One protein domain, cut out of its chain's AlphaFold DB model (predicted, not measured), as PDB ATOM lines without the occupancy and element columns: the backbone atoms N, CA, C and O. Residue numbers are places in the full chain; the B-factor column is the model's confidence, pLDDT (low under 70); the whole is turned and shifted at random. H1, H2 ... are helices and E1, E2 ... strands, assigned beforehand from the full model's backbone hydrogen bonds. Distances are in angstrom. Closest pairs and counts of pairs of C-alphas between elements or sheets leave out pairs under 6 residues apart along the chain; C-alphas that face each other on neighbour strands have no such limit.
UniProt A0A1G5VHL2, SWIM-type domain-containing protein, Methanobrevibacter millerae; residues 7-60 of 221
ATOM      1  N   THR A   7     167.396 155.772 109.068       62.53
ATOM      2  CA  THR A   7     166.864 156.722 110.046       62.53
ATOM      3  C   THR A   7     168.014 157.460 110.698       62.53
ATOM      4  O   THR A   7     168.934 156.842 111.242       62.53
ATOM      5  N   THR A   8     167.947 158.786 110.664       65.50
ATOM      6  CA  THR A   8     168.884 159.660 111.363       65.50
ATOM      7  C   THR A   8     168.174 160.276 112.556       65.50
ATOM      8  O   THR A   8     167.167 160.959 112.394       65.50
ATOM      9  N   VAL A   9     168.712 160.059 113.754       62.50
ATOM     10  CA  VAL A   9     168.290 160.800 114.948       62.50
ATOM     11  C   VAL A   9     169.205 162.009 115.085       62.50
ATOM     12  O   VAL A   9     170.419 161.840 115.228       62.50
ATOM     13  N   ILE A  10     168.619 163.207 115.022       60.31
ATOM     14  CA  ILE A  10     169.318 164.478 115.219       60.31
ATOM     15  C   ILE A  10     168.786 165.132 116.489       60.31
ATOM     16  O   ILE A  10     167.581 165.327 116.635       60.31
ATOM     17  N   VAL A  11     169.687 165.473 117.409       62.62
ATOM     18  CA  VAL A  11     169.350 166.215 118.629       62.62
ATOM     19  C   VAL A  11     170.186 167.481 118.658       62.62
ATOM     20  O   VAL A  11     171.412 167.406 118.714       62.62
ATOM     21  N   TYR A  12     169.518 168.635 118.641       53.03
ATOM     22  CA  TYR A  12     170.160 169.939 118.764       53.03
ATOM     23  C   TYR A  12     170.076 170.429 120.215       53.03
ATOM     24  O   TYR A  12     168.991 170.713 120.723       53.03
ATOM     25  N   HIS A  13     171.227 170.515 120.887       60.62
ATOM     26  CA  HIS A  13     171.406 171.292 122.122       60.62
ATOM     27  C   HIS A  13     172.743 172.056 122.035       60.62
ATOM     28  O   HIS A  13     173.047 172.624 120.995       60.62
ATOM     29  N   GLU A  14     173.581 172.040 123.079       64.25
ATOM     30  CA  GLU A  14     174.947 172.598 123.050       64.25
ATOM     31  C   GLU A  14     175.882 171.792 122.127       64.25
ATOM     32  O   GLU A  14     176.987 172.231 121.824       64.25
ATOM     33  N   TYR A  15     175.437 170.613 121.678       68.25
ATOM     34  CA  TYR A  15     176.190 169.688 120.841       68.25
ATOM     35  C   TYR A  15     175.317 169.186 119.680       68.25
ATOM     36  O   TYR A  15     174.125 168.943 119.866       68.25
ATOM     37  N   ASP A  16     175.924 169.013 118.504       76.31
ATOM     38  CA  ASP A  16     175.352 168.340 117.333       76.31
ATOM     39  C   ASP A  16     175.641 166.842 117.446       76.31
ATOM     40  O   ASP A  16     176.800 166.409 117.485       76.31
ATOM     41  N   LEU A  17     174.565 166.064 117.543       77.19
ATOM     42  CA  LEU A  17     174.571 164.616 117.679       77.19
ATOM     43  C   LEU A  17     173.803 163.992 116.525       77.19
ATOM     44  O   LEU A  17     172.631 164.305 116.318       77.19
ATOM     45  N   ARG A  18     174.447 163.057 115.821       81.94
ATOM     46  CA  ARG A  18     173.838 162.324 114.706       81.94
ATOM     47  C   ARG A  18     174.109 160.838 114.850       81.94
ATOM     48  O   ARG A  18     175.266 160.420 114.907       81.94
ATOM     49  N   ILE A  19     173.050 160.037 114.881       82.88
ATOM     50  CA  ILE A  19     173.141 158.573 114.845       82.88
ATOM     51  C   ILE A  19     172.387 158.092 113.616       82.88
ATOM     52  O   ILE A  19     171.188 158.339 113.494       82.88
ATOM     53  N   ASN A  20     173.099 157.418 112.716       81.06
ATOM     54  CA  ASN A  20     172.516 156.827 111.519       81.06
ATOM     55  C   ASN A  20     172.302 155.338 111.745       81.06
ATOM     56  O   ASN A  20     173.246 154.620 112.090       81.06
ATOM     57  N   PHE A  21     171.080 154.886 111.501       79.12
ATOM     58  CA  PHE A  21     170.704 153.484 111.533       79.12
ATOM     59  C   PHE A  21     170.501 152.964 110.113       79.12
ATOM     60  O   PHE A  21     169.867 153.628 109.298       79.12
ATOM     61  N   GLU A  22     171.008 151.766 109.839       80.50
ATOM     62  CA  GLU A  22     170.742 150.993 108.627       80.50
ATOM     63  C   GLU A  22     170.373 149.569 109.062       80.50
ATOM     64  O   GLU A  22     171.152 148.906 109.744       80.50
ATOM     65  N   ASN A  23     169.179 149.088 108.695       75.81
ATOM     66  CA  ASN A  23     168.679 147.758 109.086       75.81
ATOM     67  C   ASN A  23     168.731 147.490 110.606       75.81
ATOM     68  O   ASN A  23     169.251 146.461 111.039       75.81
ATOM     69  N   ASP A  24     168.227 148.429 111.414       72.25
ATOM     70  CA  ASP A  24     168.262 148.381 112.888       72.25
ATOM     71  C   ASP A  24     169.687 148.311 113.491       72.25
ATOM     72  O   ASP A  24     169.857 148.081 114.687       72.25
ATOM     73  N   CYS A  25     170.729 148.540 112.683       76.81
ATOM     74  CA  CYS A  25     172.126 148.575 113.108       76.81
ATOM     75  C   CYS A  25     172.669 150.005 113.042       76.81
ATOM     76  O   CYS A  25     172.378 150.746 112.106       76.81
ATOM     77  N   ILE A  26     173.507 150.392 114.004       81.88
ATOM     78  CA  ILE A  26     174.188 151.693 113.975       81.88
ATOM     79  C   ILE A  26     175.242 151.674 112.859       81.88
ATOM     80  O   ILE A  26     176.227 150.941 112.943       81.88
ATOM     81  N   LYS A  27     175.048 152.503 111.832       86.31
ATOM     82  CA  LYS A  27     175.976 152.683 110.708       86.31
ATOM     83  C   LYS A  27     177.069 153.694 111.028       86.31
ATOM     84  O   LYS A  27     178.232 153.495 110.689       86.31
ATOM     85  N   SER A  28     176.697 154.792 111.681       84.69
ATOM     86  CA  SER A  28     177.638 155.828 112.098       84.69
ATOM     87  C   SER A  28     177.094 156.620 113.277       84.69
ATOM     88  O   SER A  28     175.884 156.806 113.406       84.69
ATOM     89  N   MET A  29     178.006 157.144 114.092       85.44
ATOM     90  CA  MET A  29     177.705 158.069 115.179       85.44
ATOM     91  C   MET A  29     178.631 159.274 115.084       85.44
ATOM     92  O   MET A  29     179.831 159.118 114.871       85.44
ATOM     93  N   TYR A  30     178.069 160.459 115.271       83.81
ATOM     94  CA  TYR A  30     178.791 161.718 115.338       83.81
ATOM     95  C   TYR A  30     178.337 162.498 116.567       83.81
ATOM     96  O   TYR A  30     177.146 162.553 116.875       83.81
ATOM     97  N   CYS A  31     179.303 163.089 117.261       84.19
ATOM     98  CA  CYS A  31     179.073 164.072 118.302       84.19
ATOM     99  C   CYS A  31     180.188 165.109 118.224       84.19
ATOM    100  O   CYS A  31     181.360 164.735 118.247       84.19
ATOM    101  N   ASN A  32     179.837 166.391 118.168       82.62
ATOM    102  CA  ASN A  32     180.813 167.485 118.148       82.62
ATOM    103  C   ASN A  32     181.320 167.888 119.550       82.62
ATOM    104  O   ASN A  32     181.911 168.955 119.706       82.62
ATOM    105  N   CYS A  33     181.062 167.089 120.592       82.38
ATOM    106  CA  CYS A  33     181.515 167.429 121.936       82.38
ATOM    107  C   CYS A  33     183.050 167.371 122.040       82.38
ATOM    108  O   CYS A  33     183.662 166.493 121.435       82.38
ATOM    109  N   PRO A  34     183.678 168.225 122.873       76.31
ATOM    110  CA  PRO A  34     185.139 168.315 122.993       76.31
ATOM    111  C   PRO A  34     185.796 167.080 123.636       76.31
ATOM    112  O   PRO A  34     187.010 167.047 123.818       76.31
ATOM    113  N   PHE A  35     185.006 166.071 124.011       68.94
ATOM    114  CA  PHE A  35     185.474 164.812 124.577       68.94
ATOM    115  C   PHE A  35     185.412 163.712 123.505       68.94
ATOM    116  O   PHE A  35     184.336 163.418 122.984       68.94
ATOM    117  N   GLU A  36     186.554 163.102 123.177       61.69
ATOM    118  CA  GLU A  36     186.653 162.082 122.124       61.69
ATOM    119  C   GLU A  36     186.038 160.723 122.518       61.69
ATOM    120  O   GLU A  36     186.261 160.215 123.617       61.69
ATOM    121  N   GLY A  37     185.332 160.097 121.561       63.25
ATOM    122  CA  GLY A  37     184.837 158.713 121.623       63.25
ATOM    123  C   GLY A  37     183.528 158.521 122.406       63.25
ATOM    124  O   GLY A  37     183.350 159.126 123.455       63.25
ATOM    125  N   ASN A  38     182.614 157.679 121.877       64.62
ATOM    126  CA  ASN A  38     181.327 157.212 122.454       64.62
ATOM    127  C   ASN A  38     180.839 157.997 123.684       64.62
ATOM    128  O   ASN A  38     180.730 157.460 124.790       64.62
ATOM    129  N   CYS A  39     180.589 159.292 123.494       81.25
ATOM    130  CA  CYS A  39     180.376 160.195 124.608       81.25
ATOM    131  C   CYS A  39     179.059 159.863 125.321       81.25
ATOM    132  O   CYS A  39     178.136 159.280 124.745       81.25
ATOM    133  N   LYS A  40     178.931 160.284 126.584       83.62
ATOM    134  CA  LYS A  40     177.700 160.097 127.373       83.62
ATOM    135  C   LYS A  40     176.438 160.597 126.657       83.62
ATOM    136  O   LYS A  40     175.354 160.092 126.925       83.62
ATOM    137  N   HIS A  41     176.578 161.561 125.744       83.25
ATOM    138  CA  HIS A  41     175.471 162.072 124.946       83.25
ATOM    139  C   HIS A  41     174.973 161.035 123.933       83.25
ATOM    140  O   HIS A  41     173.775 160.797 123.870       83.25
ATOM    141  N   LEU A  42     175.873 160.349 123.216       85.56
ATOM    142  CA  LEU A  42     175.500 159.252 122.314       85.56
ATOM    143  C   LEU A  42     174.821 158.115 123.085       85.56
ATOM    144  O   LEU A  42     173.771 157.635 122.669       85.56
ATOM    145  N   ALA A  43     175.369 157.733 124.244       84.50
ATOM    146  CA  ALA A  43     174.756 156.721 125.106       84.50
ATOM    147  C   ALA A  43     173.365 157.147 125.609       84.50
ATOM    148  O   ALA A  43     172.444 156.334 125.630       84.50
ATOM    149  N   GLY A  44     173.199 158.421 125.974       84.94
ATOM    150  CA  GLY A  44     171.915 158.987 126.387       84.94
ATOM    151  C   GLY A  44     170.877 158.982 125.266       84.94
ATOM    152  O   GLY A  44     169.741 158.582 125.503       84.94
ATOM    153  N   VAL A  45     171.271 159.357 124.044       83.25
ATOM    154  CA  VAL A  45     170.390 159.319 122.865       83.25
ATOM    155  C   VAL A  45     170.000 157.883 122.524       83.25
ATOM    156  O   VAL A  45     168.825 157.629 122.298       83.25
ATOM    157  N   LEU A  46     170.937 156.929 122.553       85.19
ATOM    158  CA  LEU A  46     170.630 155.510 122.325       85.19
ATOM    159  C   LEU A  46     169.692 154.945 123.393       85.19
ATOM    160  O   LEU A  46     168.738 154.252 123.057       85.19
ATOM    161  N   TYR A  47     169.930 155.266 124.667       85.62
ATOM    162  CA  TYR A  47     169.049 154.856 125.759       85.62
ATOM    163  C   TYR A  47     167.648 155.448 125.592       85.62
ATOM    164  O   TYR A  47     166.657 154.737 125.731       85.62
ATOM    165  N   TYR A  48     167.550 156.737 125.261       83.31
ATOM    166  CA  TYR A  48     166.267 157.376 124.998       83.31
ATOM    167  C   TYR A  48     165.562 156.719 123.805       83.31
ATOM    168  O   TYR A  48     164.401 156.352 123.924       83.31
ATOM    169  N   ALA A  49     166.275 156.486 122.703       81.12
ATOM    170  CA  ALA A  49     165.743 155.856 121.499       81.12
ATOM    171  C   ALA A  49     165.225 154.429 121.729       81.12
ATOM    172  O   ALA A  49     164.171 154.071 121.211       81.12
ATOM    173  N   ASP A  50     165.924 153.636 122.545       83.44
ATOM    174  CA  ASP A  50     165.501 152.282 122.929       83.44
ATOM    175  C   ASP A  50     164.200 152.295 123.754       83.44
ATOM    176  O   ASP A  50     163.354 151.411 123.628       83.44
ATOM    177  N   ASN A  51     163.997 153.348 124.557       85.12
ATOM    178  CA  ASN A  51     162.793 153.533 125.371       85.12
ATOM    179  C   ASN A  51     161.662 154.293 124.647       85.12
ATOM    180  O   ASN A  51     160.529 154.278 125.126       85.12
ATOM    181  N   HIS A  52     161.954 154.925 123.507       79.56
ATOM    182  CA  HIS A  52     161.040 155.769 122.733       79.56
ATOM    183  C   HIS A  52     161.084 155.418 121.234       79.56
ATOM    184  O   HIS A  52     161.491 156.241 120.413       79.56
ATOM    185  N   PRO A  53     160.666 154.202 120.825       73.69
ATOM    186  CA  PRO A  53     160.781 153.743 119.438       73.69
ATOM    187  C   PRO A  53     159.971 154.584 118.434       73.69
ATOM    188  O   PRO A  53     160.193 154.511 117.225       73.69
ATOM    189  N   GLU A  54     159.025 155.392 118.910       74.94
ATOM    190  CA  GLU A  54     158.282 156.365 118.118       74.94
ATOM    191  C   GLU A  54     159.165 157.422 117.450       74.94
ATOM    192  O   GLU A  54     158.760 157.923 116.405       74.94
ATOM    193  N   ILE A  55     160.362 157.711 117.976       72.38
ATOM    194  CA  ILE A  55     161.283 158.687 117.369       72.38
ATOM    195  C   ILE A  55     161.922 158.173 116.074       72.38
ATOM    196  O   ILE A  55     162.478 158.949 115.305       72.38
ATOM    197  N   PHE A  56     161.837 156.864 115.814       65.44
ATOM    198  CA  PHE A  56     162.231 156.279 114.532       65.44
ATOM    199  C   PHE A  56     161.128 156.379 113.475       65.44
ATOM    200  O   PHE A  56     161.313 155.931 112.338       65.44
ATOM    201  N   LYS A  57     159.959 156.942 113.815       64.88
ATOM    202  CA  LYS A  57     159.031 157.389 112.782       64.88
ATOM    203  C   LYS A  57     159.715 158.545 112.071       64.88
ATOM    204  O   LYS A  57     159.891 159.602 112.653       64.88
ATOM    205  N   SER A  58     160.117 158.303 110.827       65.25
ATOM    206  CA  SER A  58     160.607 159.356 109.949       65.25
ATOM    207  C   SER A  58     159.575 160.476 109.936       65.25
ATOM    208  O   SER A  58     158.455 160.246 109.457       65.25
ATOM    209  N   ASP A  59     159.945 161.651 110.437       68.50
ATOM    210  CA  ASP A  59     159.227 162.857 110.063       68.50
ATOM    211  C   ASP A  59     159.205 162.913 108.528       68.50
ATOM    212  O   ASP A  59     160.187 162.511 107.885       68.50
ATOM    213  N   PRO A  60     158.070 163.291 107.916       73.00
ATOM    214  CA  PRO A  60     158.050 163.524 106.483       73.00
ATOM    215  C   PRO A  60     159.148 164.538 106.158       73.00
ATOM    216  O   PRO A  60     159.285 165.555 106.840       73.00
TER     217      PRO A  60
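What this domain is: This is residues 7 to 60 of the 221 residues of the protein "SWIM-type domain-containing protein" of Methanobrevibacter millerae (UniProt A0A1G5VHL2). A three-stranded antiparallel meander makes a wall, and the long helix H1 lies over one face of it, slantwise, making two layers; the short helix H2 follows at the far end of H1 and grazes the sheet. The printed part has 54 residues, with E1, E2, E3, H1 and H2 in that order; the sheet order is E1 - E2 - E3, and the class is mixed, helices and strands. It is compact, with a radius of gyration of the C-alphas of 10.9 A, and spans 31 by 21 by 20 A.

Where its parts are: Find C-alpha 7 at (166.864, 156.722, 110.046), where E1 begins; it runs through residues 7 to 12. E2 is residues 16 to 22, 19.9 A long, and E3 residues 25 to 31, 17.8 A. Find C-alpha 40 at (177.700, 160.097, 127.373); from there H1 runs 16.4 A to residue 51. H2, residues 53 to 56, ends at (162.231, 156.279, 114.532).

How they stand to each other: Look first at the hairpin E1 and E2, at 170 degrees, with N 9 and O 19 within hydrogen-bond range at 3.0 A. The hairpin E2 and E3 has N 18 and O 30 at 2.9 A. H1 is on the sheet at a height of 9.6 A, over E2 and only just not over E1 and E3, on each of which 2 of its C-alphas fall. On the local plane it stands at 46 degrees to E2; their closest C-alphas, Leu 17 and Leu 42, are 7.1 A apart. H2 only grazes the sheet with residues 55 to 56. In H1 every O i to N i+4 pair is within hydrogen-bond range; H2 is too short for one.

The domain as a whole: The C-alphas of Phe 35 and Pro 60 are the farthest apart, 32.9 A. The printed part has no cut, and no link is long. Look for pLDDT under 70 at residues 7 to 15, 35 to 38 and 56 to 59.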